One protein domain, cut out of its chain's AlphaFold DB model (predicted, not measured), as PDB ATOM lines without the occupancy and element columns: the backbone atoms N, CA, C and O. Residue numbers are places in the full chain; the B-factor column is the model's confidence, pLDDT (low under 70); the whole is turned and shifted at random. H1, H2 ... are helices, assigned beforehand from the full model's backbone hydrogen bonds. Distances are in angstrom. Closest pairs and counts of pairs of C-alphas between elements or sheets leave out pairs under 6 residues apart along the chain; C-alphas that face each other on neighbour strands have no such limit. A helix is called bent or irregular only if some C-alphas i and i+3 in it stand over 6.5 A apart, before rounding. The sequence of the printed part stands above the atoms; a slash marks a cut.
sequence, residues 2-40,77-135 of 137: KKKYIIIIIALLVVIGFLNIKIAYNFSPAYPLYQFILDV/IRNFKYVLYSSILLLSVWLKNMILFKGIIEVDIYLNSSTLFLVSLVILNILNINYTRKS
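What this domain is: This is residues 2 to 40 and 77 to 135 of the 137 residues of an uncharacterized protein of Epilithonimonas zeae (UniProt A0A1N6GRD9). Three long helices, H1, H3 and H4, run side by side as a bundle; H4 packs on both H1 and H3, while H1 and H3 are only near each other. The short helix H2 extends the length beyond the end of the bundle where H1 ends and H4 begins, and its residues 35 to 40 stick out. The printed part has 98 residues with four named helices, H1, H2, H3 and H4 in chain order, and no named strand; the class is all helix. The whole is loose, with a radius of gyration of the C-alphas of 16.8 A, and a rod of 62 by 20 by 18 A.

How they stand to each other: H4, residues 107 to 133, has a kink of 44 degrees near residue 114 and is irregular: C-alphas 113 and 116 are 7.1 A apart. It touches H1, residues 2 to 27, at a shallow tilt of 16 degrees, opposite ways; their closest C-alphas, those of Gly 17 and Phe 117, are 4.1 A apart. H4 forms a helical hairpin with H3, residues 80 to 100, at a shallow tilt of 9 degrees, opposite ways; their closest C-alphas, those of Phe 80 and Asn 128, are 6.0 A apart. H1 and H3 are near each other. H2, residues 32 to 40, is apart from H1, H3 and H4. Every O i to N i+4 pair is within hydrogen-bond range in H2 and H3, against 20 of 22 in H1 and 21 of 23 in H4.

Where its parts are: H4 is 37.1 A long and ends at C-alpha 133 (-26.207, -54.659, -20.548). H1, 37.4 A, begins at C-alpha 2 (-12.329, -50.546, -29.269). H3 measures 30.2 A and H2 11.6 A.

The domain as a whole: The C-alphas farthest apart, those of Val 40 and Ser 135, are 61.7 A apart. Residues 41 to 76 are not printed; C-alphas 40 and 77 are 52.6 A apart across this cut, between H2 and H3. The link from H1 to H2 is tight, that from H3 to H4 short. The pLDDT is under 70 at residues 26 to 40, 102 to 104 and 132 to 135.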
ATOM      1  N   LYS A   2     -12.028 -49.930 -27.949       73.19
ATOM      2  CA  LYS A   2     -12.329 -50.546 -29.269       73.19
ATOM      3  C   LYS A   2     -13.831 -50.697 -29.593       73.19
ATOM      4  O   LYS A   2     -14.264 -50.305 -30.667       73.19
ATOM      5  N   LYS A   3     -14.645 -51.154 -28.631       78.50
ATOM      6  CA  LYS A   3     -16.108 -51.334 -28.789       78.50
ATOM      7  C   LYS A   3     -16.861 -50.042 -29.149       78.50
ATOM      8  O   LYS A   3     -17.811 -50.086 -29.917       78.50
ATOM      9  N   LYS A   4     -16.410 -48.891 -28.632       77.56
ATOM     10  CA  LYS A   4     -17.012 -47.576 -28.914       77.56
ATOM     11  C   LYS A   4     -16.840 -47.201 -30.386       77.56
ATOM     12  O   LYS A   4     -17.788 -46.745 -31.011       77.56
ATOM     13  N   TYR A   5     -15.643 -47.413 -30.929       84.88
ATOM     14  CA  TYR A   5     -15.359 -47.123 -32.332       84.88
ATOM     15  C   TYR A   5     -16.172 -48.019 -33.265       84.88
ATOM     16  O   TYR A   5     -16.690 -47.526 -34.255       84.88
ATOM     17  N   ILE A   6     -16.380 -49.290 -32.902       87.88
ATOM     18  CA  ILE A   6     -17.233 -50.212 -33.669       87.88
ATOM     19  C   ILE A   6     -18.679 -49.691 -33.753       87.88
ATOM     20  O   ILE A   6     -19.233 -49.637 -34.844       87.88
ATOM     21  N   ILE A   7     -19.272 -49.249 -32.635       87.38
ATOM     22  CA  ILE A   7     -20.634 -48.675 -32.625       87.38
ATOM     23  C   ILE A   7     -20.716 -47.442 -33.534       87.38
ATOM     24  O   ILE A   7     -21.652 -47.327 -34.316       87.38
ATOM     25  N   ILE A   8     -19.731 -46.542 -33.457       88.69
ATOM     26  CA  ILE A   8     -19.700 -45.323 -34.281       88.69
ATOM     27  C   ILE A   8     -19.568 -45.670 -35.767       88.69
ATOM     28  O   ILE A   8     -20.314 -45.136 -36.579       88.69
ATOM     29  N   ILE A   9     -18.664 -46.587 -36.125       91.38
ATOM     30  CA  ILE A   9     -18.468 -47.024 -37.515       91.38
ATOM     31  C   ILE A   9     -19.766 -47.613 -38.077       91.38
ATOM     32  O   ILE A   9     -20.178 -47.257 -39.176       91.38
ATOM     33  N   ILE A  10     -20.449 -48.465 -37.312       93.00
ATOM     34  CA  ILE A  10     -21.704 -49.080 -37.760       93.00
ATOM     35  C   ILE A  10     -22.828 -48.041 -37.841       93.00
ATOM     36  O   ILE A  10     -23.613 -48.075 -38.781       93.00
ATOM     37  N   ALA A  11     -22.885 -47.073 -36.923       91.00
ATOM     38  CA  ALA A  11     -23.835 -45.966 -37.016       91.00
ATOM     39  C   ALA A  11     -23.610 -45.117 -38.281       91.00
ATOM     40  O   ALA A  11     -24.574 -44.723 -38.931       91.00
ATOM     41  N   LEU A  12     -22.355 -44.890 -38.683       93.06
ATOM     42  CA  LEU A  12     -22.052 -44.229 -39.955       93.06
ATOM     43  C   LEU A  12     -22.505 -45.073 -41.154       93.06
ATOM     44  O   LEU A  12     -23.059 -44.516 -42.096       93.06
ATOM     45  N   LEU A  13     -22.353 -46.403 -41.107       93.56
ATOM     46  CA  LEU A  13     -22.878 -47.297 -42.148       93.56
ATOM     47  C   LEU A  13     -24.408 -47.249 -42.252       93.56
ATOM     48  O   LEU A  13     -24.930 -47.290 -43.363       93.56
ATOM     49  N   VAL A  14     -25.128 -47.102 -41.131       92.44
ATOM     50  CA  VAL A  14     -26.585 -46.869 -41.137       92.44
ATOM     51  C   VAL A  14     -26.920 -45.593 -41.906       92.44
ATOM     52  O   VAL A  14     -27.777 -45.622 -42.785       92.44
ATOM     53  N   VAL A  15     -26.225 -44.489 -41.615       92.19
ATOM     54  CA  VAL A  15     -26.464 -43.197 -42.278       92.19
ATOM     55  C   VAL A  15     -26.126 -43.270 -43.768       92.19
ATOM     56  O   VAL A  15     -26.942 -42.873 -44.595       92.19
ATOM     57  N   ILE A  16     -24.967 -43.827 -44.127       91.12
ATOM     58  CA  ILE A  16     -24.548 -44.001 -45.527       91.12
ATOM     59  C   ILE A  16     -25.543 -44.894 -46.278       91.12
ATOM     60  O   ILE A  16     -25.975 -44.549 -47.374       91.12
ATOM     61  N   GLY A  17     -25.955 -46.009 -45.672       87.62
ATOM     62  CA  GLY A  17     -26.957 -46.904 -46.242       87.62
ATOM     63  C   GLY A  17     -28.296 -46.209 -46.469       87.62
ATOM     64  O   GLY A  17     -28.912 -46.416 -47.506       87.62
ATOM     65  N   PHE A  18     -28.728 -45.353 -45.542       85.44
ATOM     66  CA  PHE A  18     -29.977 -44.608 -45.693       85.44
ATOM     67  C   PHE A  18     -29.888 -43.589 -46.840       85.44
ATOM     68  O   PHE A  18     -30.810 -43.464 -47.641       85.44
ATOM     69  N   LEU A  19     -28.757 -42.889 -46.964       86.69
ATOM     70  CA  LEU A  19     -28.527 -41.928 -48.048       86.69
ATOM     71  C   LEU A  19     -28.407 -42.604 -49.423       86.69
ATOM     72  O   LEU A  19     -28.849 -42.028 -50.418       86.69
ATOM     73  N   ASN A  20     -27.890 -43.834 -49.494       83.12
ATOM     74  CA  ASN A  20     -27.840 -44.606 -50.741       83.12
ATOM     75  C   ASN A  20     -29.228 -44.851 -51.349       83.12
ATOM     76  O   ASN A  20     -29.349 -44.918 -52.569       83.12
ATOM     77  N   ILE A  21     -30.280 -44.920 -50.530       82.19
ATOM     78  CA  ILE A  21     -31.664 -45.049 -51.007       82.19
ATOM     79  C   ILE A  21     -32.080 -43.786 -51.777       82.19
ATOM     80  O   ILE A  21     -32.678 -43.881 -52.847       82.19
ATOM     81  N   LYS A  22     -31.705 -42.593 -51.287       76.00
ATOM     82  CA  LYS A  22     -31.953 -41.315 -51.986       76.00
ATOM     83  C   LYS A  22     -31.196 -41.239 -53.312       76.00
ATOM     84  O   LYS A  22     -31.722 -40.729 -54.297       76.00
ATOM     85  N   ILE A  23     -29.971 -41.760 -53.349       72.88
ATOM     86  CA  ILE A  23     -29.199 -41.862 -54.590       72.88
ATOM     87  C   ILE A  23     -29.931 -42.785 -55.572       72.88
ATOM     88  O   ILE A  23     -30.195 -42.375 -56.697       72.88
ATOM     89  N   ALA A  24     -30.338 -43.981 -55.141       71.00
ATOM     90  CA  ALA A  24     -31.079 -44.918 -55.985       71.00
ATOM     91  C   ALA A  24     -32.388 -44.319 -56.525       71.00
ATOM     92  O   ALA A  24     -32.713 -44.526 -57.688       71.00
ATOM     93  N   TYR A  25     -33.089 -43.520 -55.718       70.00
ATOM     94  CA  TYR A  25     -34.256 -42.754 -56.153       70.00
ATOM     95  C   TYR A  25     -33.934 -41.768 -57.286       70.00
ATOM     96  O   TYR A  25     -34.612 -41.776 -58.307       70.00
ATOM     97  N   ASN A  26     -32.871 -40.969 -57.155       68.31
ATOM     98  CA  ASN A  26     -32.495 -39.977 -58.170       68.31
ATOM     99  C   ASN A  26     -32.009 -40.592 -59.495       68.31
ATOM    100  O   ASN A  26     -32.022 -39.910 -60.518       68.31
ATOM    101  N   PHE A  27     -31.547 -41.845 -59.474       65.00
ATOM    102  CA  PHE A  27     -31.023 -42.553 -60.648       65.00
ATOM    103  C   PHE A  27     -31.964 -43.643 -61.184       65.00
ATOM    104  O   PHE A  27     -31.640 -44.280 -62.187       65.00
ATOM    105  N   SER A  28     -33.116 -43.876 -60.548       55.94
ATOM    106  CA  SER A  28     -34.106 -44.831 -61.043       55.94
ATOM    107  C   SER A  28     -34.882 -44.209 -62.210       55.94
ATOM    108  O   SER A  28     -35.336 -43.067 -62.095       55.94
ATOM    109  N   PRO A  29     -35.043 -44.915 -63.345       54.12
ATOM    110  CA  PRO A  29     -35.941 -44.458 -64.396       54.12
ATOM    111  C   PRO A  29     -37.360 -44.399 -63.823       54.12
ATOM    112  O   PRO A  29     -37.871 -45.407 -63.335       54.12
ATOM    113  N   ALA A  30     -37.992 -43.223 -63.864       54.09
ATOM    114  CA  ALA A  30     -39.376 -43.071 -63.427       54.09
ATOM    115  C   ALA A  30     -40.253 -44.081 -64.185       54.09
ATOM    116  O   ALA A  30     -40.268 -44.096 -65.416       54.09
ATOM    117  N   TYR A  31     -40.941 -44.958 -63.452       50.91
ATOM    118  CA  TYR A  31     -41.690 -46.048 -64.069       50.91
ATOM    119  C   TYR A  31     -42.848 -45.533 -64.944       50.91
ATOM    120  O   TYR A  31     -43.511 -44.551 -64.585       50.91
ATOM    121  N   PRO A  32     -43.182 -46.250 -66.037       51.03
ATOM    122  CA  PRO A  32     -44.236 -45.899 -66.984       51.03
ATOM    123  C   PRO A  32     -45.640 -45.882 -66.380       51.03
ATOM    124  O   PRO A  32     -46.569 -45.587 -67.103       51.03
ATOM    125  N   LEU A  33     -45.842 -46.168 -65.089       45.88
ATOM    126  CA  LEU A  33     -47.152 -46.064 -64.440       45.88
ATOM    127  C   LEU A  33     -47.510 -44.604 -64.122       45.88
ATOM    128  O   LEU A  33     -48.661 -44.215 -64.277       45.88
ATOM    129  N   TYR A  34     -46.518 -43.774 -63.778       50.22
ATOM    130  CA  TYR A  34     -46.683 -42.318 -63.750       50.22
ATOM    131  C   TYR A  34     -46.947 -41.784 -65.160       50.22
ATOM    132  O   TYR A  34     -47.847 -40.981 -65.356       50.22
ATOM    133  N   GLN A  35     -46.218 -42.294 -66.153       51.62
ATOM    134  CA  GLN A  35     -46.401 -41.946 -67.563       51.62
ATOM    135  C   GLN A  35     -47.760 -42.424 -68.111       51.62
ATOM    136  O   GLN A  35     -48.419 -41.692 -68.826       51.62
ATOM    137  N   PHE A  36     -48.241 -43.586 -67.674       50.50
ATOM    138  CA  PHE A  36     -49.545 -44.160 -68.004       50.50
ATOM    139  C   PHE A  36     -50.680 -43.380 -67.341       50.50
ATOM    140  O   PHE A  36     -51.668 -43.079 -67.993       50.50
ATOM    141  N   ILE A  37     -50.533 -42.992 -66.070       56.09
ATOM    142  CA  ILE A  37     -51.451 -42.062 -65.395       56.09
ATOM    143  C   ILE A  37     -51.467 -40.729 -66.154       56.09
ATOM    144  O   ILE A  37     -52.535 -40.238 -66.497       56.09
ATOM    145  N   LEU A  38     -50.302 -40.169 -66.487       55.16
ATOM    146  CA  LEU A  38     -50.192 -38.942 -67.277       55.16
ATOM    147  C   LEU A  38     -50.853 -39.054 -68.653       55.16
ATOM    148  O   LEU A  38     -51.505 -38.104 -69.070       55.16
ATOM    149  N   ASP A  39     -50.702 -40.179 -69.345       54.12
ATOM    150  CA  ASP A  39     -51.262 -40.399 -70.680       54.12
ATOM    151  C   ASP A  39     -52.777 -40.657 -70.631       54.12
ATOM    152  O   ASP A  39     -53.513 -40.150 -71.477       54.12
ATOM    153  N   VAL A  40     -53.273 -41.354 -69.600       56.28
ATOM    154  CA  VAL A  40     -54.711 -41.542 -69.341       56.28
ATOM    155  C   VAL A  40     -55.370 -40.208 -68.974       56.28
ATOM    156  O   VAL A  40     -56.390 -39.851 -69.562       56.28
ATOM    157  N   ILE A  77     -25.411 -39.910 -26.725       87.81
ATOM    158  CA  ILE A  77     -25.952 -40.043 -25.358       87.81
ATOM    159  C   ILE A  77     -25.613 -41.414 -24.740       87.81
ATOM    160  O   ILE A  77     -25.550 -41.545 -23.519       87.81
ATOM    161  N   ARG A  78     -25.332 -42.437 -25.561       80.31
ATOM    162  CA  ARG A  78     -24.913 -43.793 -25.131       80.31
ATOM    163  C   ARG A  78     -25.919 -44.523 -24.237       80.31
ATOM    164  O   ARG A  78     -25.541 -45.379 -23.441       80.31
ATOM    165  N   ASN A  79     -27.201 -44.216 -24.377       85.19
ATOM    166  CA  ASN A  79     -28.257 -44.975 -23.722       85.19
ATOM    167  C   ASN A  79     -28.883 -45.942 -24.726       85.19
ATOM    168  O   ASN A  79     -29.333 -45.524 -25.796       85.19
ATOM    169  N   PHE A  80     -28.958 -47.227 -24.369       87.44
ATOM    170  CA  PHE A  80     -29.491 -48.237 -25.277       87.44
ATOM    171  C   PHE A  80     -30.935 -47.953 -25.706       87.44
ATOM    172  O   PHE A  80     -31.279 -48.190 -26.862       87.44
ATOM    173  N   LYS A  81     -31.758 -47.404 -24.799       91.00
ATOM    174  CA  LYS A  81     -33.159 -47.077 -25.082       91.00
ATOM    175  C   LYS A  81     -33.260 -45.996 -26.151       91.00
ATOM    176  O   LYS A  81     -34.048 -46.135 -27.075       91.00
ATOM    177  N   TYR A  82     -32.428 -44.957 -26.071       92.38
ATOM    178  CA  TYR A  82     -32.456 -43.856 -27.039       92.38
ATOM    179  C   TYR A  82     -32.000 -44.298 -28.425       92.38
ATOM    180  O   TYR A  82     -32.640 -43.953 -29.415       92.38
ATOM    181  N   VAL A  83     -30.948 -45.113 -28.508       91.81
ATOM    182  CA  VAL A  83     -30.513 -45.687 -29.790       91.81
ATOM    183  C   VAL A  83     -31.607 -46.576 -30.378       91.81
ATOM    184  O   VAL A  83     -31.914 -46.437 -31.559       91.81
ATOM    185  N   LEU A  84     -32.257 -47.414 -29.563       93.38
ATOM    186  CA  LEU A  84     -33.366 -48.255 -30.012       93.38
ATOM    187  C   LEU A  84     -34.546 -47.416 -30.524       93.38
ATOM    188  O   LEU A  84     -35.006 -47.637 -31.639       93.38
ATOM    189  N   TYR A  85     -35.004 -46.421 -29.759       94.88
ATOM    190  CA  TYR A  85     -36.124 -45.563 -30.163       94.88
ATOM    191  C   TYR A  85     -35.812 -44.755 -31.424       94.88
ATOM    192  O   TYR A  85     -36.638 -44.694 -32.329       94.88
ATOM    193  N   SER A  86     -34.603 -44.201 -31.536       95.38
ATOM    194  CA  SER A  86     -34.183 -43.506 -32.760       95.38
ATOM    195  C   SER A  86     -34.024 -44.451 -33.962       95.38
ATOM    196  O   SER A  86     -34.306 -44.055 -35.088       95.38
ATOM    197  N   SER A  87     -33.648 -45.714 -33.735       95.75
ATOM    198  CA  SER A  87     -33.598 -46.739 -34.787       95.75
ATOM    199  C   SER A  87     -34.995 -47.110 -35.279       95.75
ATOM    200  O   SER A  87     -35.198 -47.251 -36.480       95.75
ATOM    201  N   ILE A  88     -35.965 -47.231 -34.365       96.25
ATOM    202  CA  ILE A  88     -37.375 -47.452 -34.713       96.25
ATOM    203  C   ILE A  88     -37.899 -46.273 -35.534       96.25
ATOM    204  O   ILE A  88     -38.513 -46.492 -36.570       96.25
ATOM    205  N   LEU A  89     -37.599 -45.037 -35.123       95.56
ATOM    206  CA  LEU A  89     -37.989 -43.834 -35.858       95.56
ATOM    207  C   LEU A  89     -37.409 -43.818 -37.283       95.56
ATOM    208  O   LEU A  89     -38.157 -43.601 -38.233       95.56
ATOM    209  N   LEU A  90     -36.120 -44.134 -37.458       95.19
ATOM    210  CA  LEU A  90     -35.515 -44.281 -38.790       95.19
ATOM    211  C   LEU A  90     -36.206 -45.362 -39.629       95.19
ATOM    212  O   LEU A  90     -36.419 -45.167 -40.824       95.19
ATOM    213  N   LEU A  91     -36.571 -46.488 -39.017       95.38
ATOM    214  CA  LEU A  91     -37.272 -47.572 -39.700       95.38
ATOM    215  C   LEU A  91     -38.702 -47.170 -40.099       95.38
ATOM    216  O   LEU A  91     -39.162 -47.532 -41.178       95.38
ATOM    217  N   SER A  92     -39.389 -46.375 -39.275       94.62
ATOM    218  CA  SER A  92     -40.696 -45.801 -39.607       94.62
ATOM    219  C   SER A  92     -40.610 -44.825 -40.779       94.62
ATOM    220  O   SER A  92     -41.427 -44.915 -41.693       94.62
ATOM    221  N   VAL A  93     -39.605 -43.942 -40.799       93.06
ATOM    222  CA  VAL A  93     -39.370 -43.030 -41.934       93.06
ATOM    223  C   VAL A  93     -39.028 -43.815 -43.195       93.06
ATOM    224  O   VAL A  93     -39.577 -43.542 -44.257       93.06
ATOM    225  N   TRP A  94     -38.187 -44.842 -43.082       93.31
ATOM    226  CA  TRP A  94     -37.874 -45.738 -44.193       93.31
ATOM    227  C   TRP A  94     -39.123 -46.417 -44.776       93.31
ATOM    228  O   TRP A  94     -39.301 -46.434 -45.994       93.31
ATOM    229  N   LEU A  95     -40.001 -46.947 -43.921       91.31
ATOM    230  CA  LEU A  95     -41.212 -47.650 -44.347       91.31
ATOM    231  C   LEU A  95     -42.235 -46.689 -44.964       91.31
ATOM    232  O   LEU A  95     -42.830 -46.988 -45.997       91.31
ATOM    233  N   LYS A  96     -42.395 -45.501 -44.372       88.56
ATOM    234  CA  LYS A  96     -43.205 -44.423 -44.946       88.56
ATOM    235  C   LYS A  96     -42.699 -44.039 -46.339       88.56
ATOM    236  O   LYS A  96     -43.496 -43.958 -47.270       88.56
ATOM    237  N   ASN A  97     -41.390 -43.844 -46.489       85.44
ATOM    238  CA  ASN A  97     -40.769 -43.486 -47.763       85.44
ATOM    239  C   ASN A  97     -40.970 -44.580 -48.817       85.44
ATOM    240  O   ASN A  97     -41.322 -44.270 -49.949       85.44
ATOM    241  N   MET A  98     -40.864 -45.856 -48.440       84.94
ATOM    242  CA  MET A  98     -41.167 -46.977 -49.335       84.94
ATOM    243  C   MET A  98     -42.591 -46.897 -49.906       84.94
ATOM    244  O   MET A  98     -42.799 -47.117 -51.097       84.94
ATOM    245  N   ILE A  99     -43.577 -46.572 -49.063       82.31
ATOM    246  CA  ILE A  99     -44.982 -46.449 -49.479       82.31
ATOM    247  C   ILE A  99     -45.164 -45.242 -50.405       82.31
ATOM    248  O   ILE A  99     -45.786 -45.376 -51.457       82.31
ATOM    249  N   LEU A 100     -44.602 -44.087 -50.037       77.75
ATOM    250  CA  LEU A 100     -44.694 -42.855 -50.829       77.75
ATOM    251  C   LEU A 100     -44.034 -42.996 -52.204       77.75
ATOM    252  O   LEU A 100     -44.540 -42.466 -53.189       77.75
ATOM    253  N   PHE A 101     -42.928 -43.737 -52.285       73.25
ATOM    254  CA  PHE A 101     -42.161 -43.893 -53.516       73.25
ATOM    255  C   PHE A 101     -42.589 -45.081 -54.385       73.25
ATOM    256  O   PHE A 101     -42.032 -45.247 -55.466       73.25
ATOM    257  N   LYS A 102     -43.603 -45.865 -53.989       67.81
ATOM    258  CA  LYS A 102     -44.073 -47.067 -54.712       67.81
ATOM    259  C   LYS A 102     -44.472 -46.822 -56.184       67.81
ATOM    260  O   LYS A 102     -44.567 -47.775 -56.948       67.81
ATOM    261  N   GLY A 103     -44.710 -45.570 -56.585       59.38
ATOM    262  CA  GLY A 103     -44.981 -45.170 -57.976       59.38
ATOM    263  C   GLY A 103     -43.831 -44.450 -58.694       59.38
ATOM    264  O   GLY A 103     -43.997 -44.077 -59.850       59.38
ATOM    265  N   ILE A 104     -42.699 -44.224 -58.020       68.50
ATOM    266  CA  ILE A 104     -41.559 -43.449 -58.538       68.50
ATOM    267  C   ILE A 104     -40.321 -44.334 -58.716       68.50
ATOM    268  O   ILE A 104     -39.641 -44.230 -59.730       68.50
ATOM    269  N   ILE A 105     -40.067 -45.232 -57.761       72.38
ATOM    270  CA  ILE A 105     -38.987 -46.225 -57.797       72.38
ATOM    271  C   ILE A 105     -39.593 -47.626 -57.722       72.38
ATOM    272  O   ILE A 105     -40.562 -47.857 -56.994       72.38
ATOM    273  N   GLU A 106     -39.014 -48.581 -58.446       77.75
ATOM    274  CA  GLU A 106     -39.370 -49.987 -58.271       77.75
ATOM    275  C   GLU A 106     -39.103 -50.438 -56.834       77.75
ATOM    276  O   GLU A 106     -38.055 -50.150 -56.248       77.75
ATOM    277  N   VAL A 107     -40.039 -51.211 -56.283       80.25
ATOM    278  CA  VAL A 107     -39.919 -51.768 -54.931       80.25
ATOM    279  C   VAL A 107     -38.634 -52.584 -54.784       80.25
ATOM    280  O   VAL A 107     -37.951 -52.455 -53.770       80.25
ATOM    281  N   ASP A 108     -38.259 -53.352 -55.805       82.94
ATOM    282  CA  ASP A 108     -37.058 -54.188 -55.771       82.94
ATOM    283  C   ASP A 108     -35.776 -53.346 -55.723       82.94
ATOM    284  O   ASP A 108     -34.870 -53.641 -54.941       82.94
ATOM    285  N   ILE A 109     -35.718 -52.234 -56.468       84.00
ATOM    286  CA  ILE A 109     -34.590 -51.289 -56.425       84.00
ATOM    287  C   ILE A 109     -34.533 -50.592 -55.058       84.00
ATOM    288  O   ILE A 109     -33.454 -50.454 -54.470       84.00
ATOM    289  N   TYR A 110     -35.683 -50.188 -54.513       86.94
ATOM    290  CA  TYR A 110     -35.763 -49.571 -53.189       86.94
ATOM    291  C   TYR A 110     -35.281 -50.523 -52.088       86.94
ATOM    292  O   TYR A 110     -34.452 -50.152 -51.258       86.94
ATOM    293  N   LEU A 111     -35.748 -51.774 -52.091       89.25
ATOM    294  CA  LEU A 111     -35.330 -52.786 -51.121       89.25
ATOM    295  C   LEU A 111     -33.844 -53.123 -51.268       89.25
ATOM    296  O   LEU A 111     -33.126 -53.144 -50.268       89.25
ATOM    297  N   ASN A 112     -33.360 -53.305 -52.500       90.00
ATOM    298  CA  ASN A 112     -31.960 -53.636 -52.750       90.00
ATOM    299  C   ASN A 112     -31.022 -52.515 -52.268       90.00
ATOM    300  O   ASN A 112     -30.083 -52.770 -51.512       90.00
ATOM    301  N   SER A 113     -31.334 -51.257 -52.605       89.31
ATOM    302  CA  SER A 113     -30.583 -50.079 -52.136       89.31
ATOM    303  C   SER A 113     -30.671 -49.860 -50.619       89.31
ATOM    304  O   SER A 113     -29.746 -49.307 -50.021       89.31
ATOM    305  N   SER A 114     -31.724 -50.368 -49.971       93.06
ATOM    306  CA  SER A 114     -31.910 -50.318 -48.516       93.06
ATOM    307  C   SER A 114     -31.133 -51.388 -47.743       93.06
ATOM    308  O   SER A 114     -31.060 -51.318 -46.514       93.06
ATOM    309  N   THR A 115     -30.534 -52.375 -48.416       93.44
ATOM    310  CA  THR A 115     -29.910 -53.534 -47.753       93.44
ATOM    311  C   THR A 115     -28.827 -53.124 -46.751       93.44
ATOM    312  O   THR A 115     -28.827 -53.589 -45.611       93.44
ATOM    313  N   LEU A 116     -27.938 -52.197 -47.136       93.12
ATOM    314  CA  LEU A 116     -26.876 -51.708 -46.250       93.12
ATOM    315  C   LEU A 116     -27.448 -51.024 -45.001       93.12
ATOM    316  O   LEU A 116     -26.943 -51.246 -43.899       93.12
ATOM    317  N   PHE A 117     -28.508 -50.226 -45.167       95.44
ATOM    318  CA  PHE A 117     -29.205 -49.567 -44.064       95.44
ATOM    319  C   PHE A 117     -29.793 -50.595 -43.092       95.44
ATOM    320  O   PHE A 117     -29.472 -50.561 -41.905       95.44
ATOM    321  N   LEU A 118     -30.592 -51.540 -43.598       96.00
ATOM    322  CA  LEU A 118     -31.299 -52.525 -42.779       96.00
ATOM    323  C   LEU A 118     -30.329 -53.424 -42.003       96.00
ATOM    324  O   LEU A 118     -30.454 -53.572 -40.787       96.00
ATOM    325  N   VAL A 119     -29.320 -53.978 -42.684       96.12
ATOM    326  CA  VAL A 119     -28.326 -54.863 -42.058       96.12
ATOM    327  C   VAL A 119     -27.526 -54.111 -40.994       96.12
ATOM    328  O   VAL A 119     -27.388 -54.592 -39.866       96.12
ATOM    329  N   SER A 120     -27.051 -52.902 -41.306       95.00
ATOM    330  CA  SER A 120     -26.273 -52.100 -40.355       95.00
ATOM    331  C   SER A 120     -27.106 -51.693 -39.137       95.00
ATOM    332  O   SER A 120     -26.596 -51.714 -38.016       95.00
ATOM    333  N   LEU A 121     -28.393 -51.378 -39.324       95.88
ATOM    334  CA  LEU A 121     -29.294 -50.975 -38.243       95.88
ATOM    335  C   LEU A 121     -29.558 -52.134 -37.273       95.88
ATOM    336  O   LEU A 121     -29.531 -51.941 -36.054       95.88
ATOM    337  N   VAL A 122     -29.757 -53.347 -37.797       95.94
ATOM    338  CA  VAL A 122     -29.928 -54.561 -36.982       95.94
ATOM    339  C   VAL A 122     -28.656 -54.862 -36.191       95.94
ATOM    340  O   VAL A 122     -28.714 -55.016 -34.967       95.94
ATOM    341  N   ILE A 123     -27.496 -54.882 -36.857       94.62
ATOM    342  CA  ILE A 123     -26.207 -55.147 -36.204       94.62
ATOM    343  C   ILE A 123     -25.945 -54.116 -35.100       94.62
ATOM    344  O   ILE A 123     -25.557 -54.487 -33.990       94.62
ATOM    345  N   LEU A 124     -26.198 -52.831 -35.366       94.31
ATOM    346  CA  LEU A 124     -26.026 -51.763 -34.385       94.31
ATOM    347  C   LEU A 124     -26.851 -52.014 -33.124       94.31
ATOM    348  O   LEU A 124     -26.315 -51.927 -32.021       94.31
ATOM    349  N   ASN A 125     -28.135 -52.345 -33.274       92.56
ATOM    350  CA  ASN A 125     -29.024 -52.563 -32.137       92.56
ATOM    351  C   ASN A 125     -28.628 -53.806 -31.327       92.56
ATOM    352  O   ASN A 125     -28.594 -53.735 -30.098       92.56
ATOM    353  N   ILE A 126     -28.226 -54.900 -31.985       92.25
ATOM    354  CA  ILE A 126     -27.700 -56.099 -31.308       92.25
ATOM    355  C   ILE A 126     -26.453 -55.752 -30.486       92.25
ATOM    356  O   ILE A 126     -26.367 -56.078 -29.298       92.25
ATOM    357  N   LEU A 127     -25.483 -55.066 -31.095       90.06
ATOM    358  CA  LEU A 127     -24.251 -54.668 -30.412       90.06
ATOM    359  C   LEU A 127     -24.536 -53.719 -29.252       90.06
ATOM    360  O   LEU A 127     -23.971 -53.875 -28.170       90.06
ATOM    361  N   ASN A 128     -25.431 -52.761 -29.457       87.94
ATOM    362  CA  ASN A 128     -25.766 -51.773 -28.453       87.94
ATOM    363  C   ASN A 128     -26.468 -52.402 -27.238       87.94
ATOM    364  O   ASN A 128     -26.109 -52.101 -26.101       87.94
ATOM    365  N   ILE A 129     -27.386 -53.353 -27.443       87.38
ATOM    366  CA  ILE A 129     -27.995 -54.127 -26.349       87.38
ATOM    367  C   ILE A 129     -26.920 -54.916 -25.588       87.38
ATOM    368  O   ILE A 129     -26.834 -54.830 -24.359       87.38
ATOM    369  N   ASN A 130     -26.061 -55.638 -26.312       84.19
ATOM    370  CA  ASN A 130     -25.046 -56.512 -25.722       84.19
ATOM    371  C   ASN A 130     -23.965 -55.752 -24.944       84.19
ATOM    372  O   ASN A 130     -23.502 -56.221 -23.902       84.19
ATOM    373  N   TYR A 131     -23.545 -54.585 -25.433       76.62
ATOM    374  CA  TYR A 131     -22.501 -53.793 -24.788       76.62
ATOM    375  C   TYR A 131     -23.015 -52.950 -23.624       76.62
ATOM    376  O   TYR A 131     -22.273 -52.774 -22.660       76.62
ATOM    377  N   THR A 132     -24.266 -52.487 -23.667       68.44
ATOM    378  CA  THR A 132     -24.824 -51.666 -22.582       68.44
ATOM    379  C   THR A 132     -25.285 -52.525 -21.401       68.44
ATOM    380  O   THR A 132     -25.040 -52.153 -20.259       68.44
ATOM    381  N   ARG A 133     -25.852 -53.724 -21.638       63.09
ATOM    382  CA  ARG A 133     -26.207 -54.659 -20.548       63.09
ATOM    383  C   ARG A 133     -24.992 -55.210 -19.800       63.09
ATOM    384  O   ARG A 133     -25.060 -55.366 -18.590       63.09
ATOM    385  N   LYS A 134     -23.876 -55.474 -20.490       55.59
ATOM    386  CA  LYS A 134     -22.638 -55.968 -19.856       55.59
ATOM    387  C   LYS A 134     -21.861 -54.909 -19.066       55.59
ATOM    388  O   LYS A 134     -20.908 -55.270 -18.399       55.59
ATOM    389  N   SER A 135     -22.210 -53.629 -19.185       52.28
ATOM    390  CA  SER A 135     -21.564 -52.539 -18.438       52.28
ATOM    391  C   SER A 135     -22.266 -52.217 -17.112       52.28
ATOM    392  O   SER A 135     -21.769 -51.376 -16.370       52.28
TER     393      SER A 135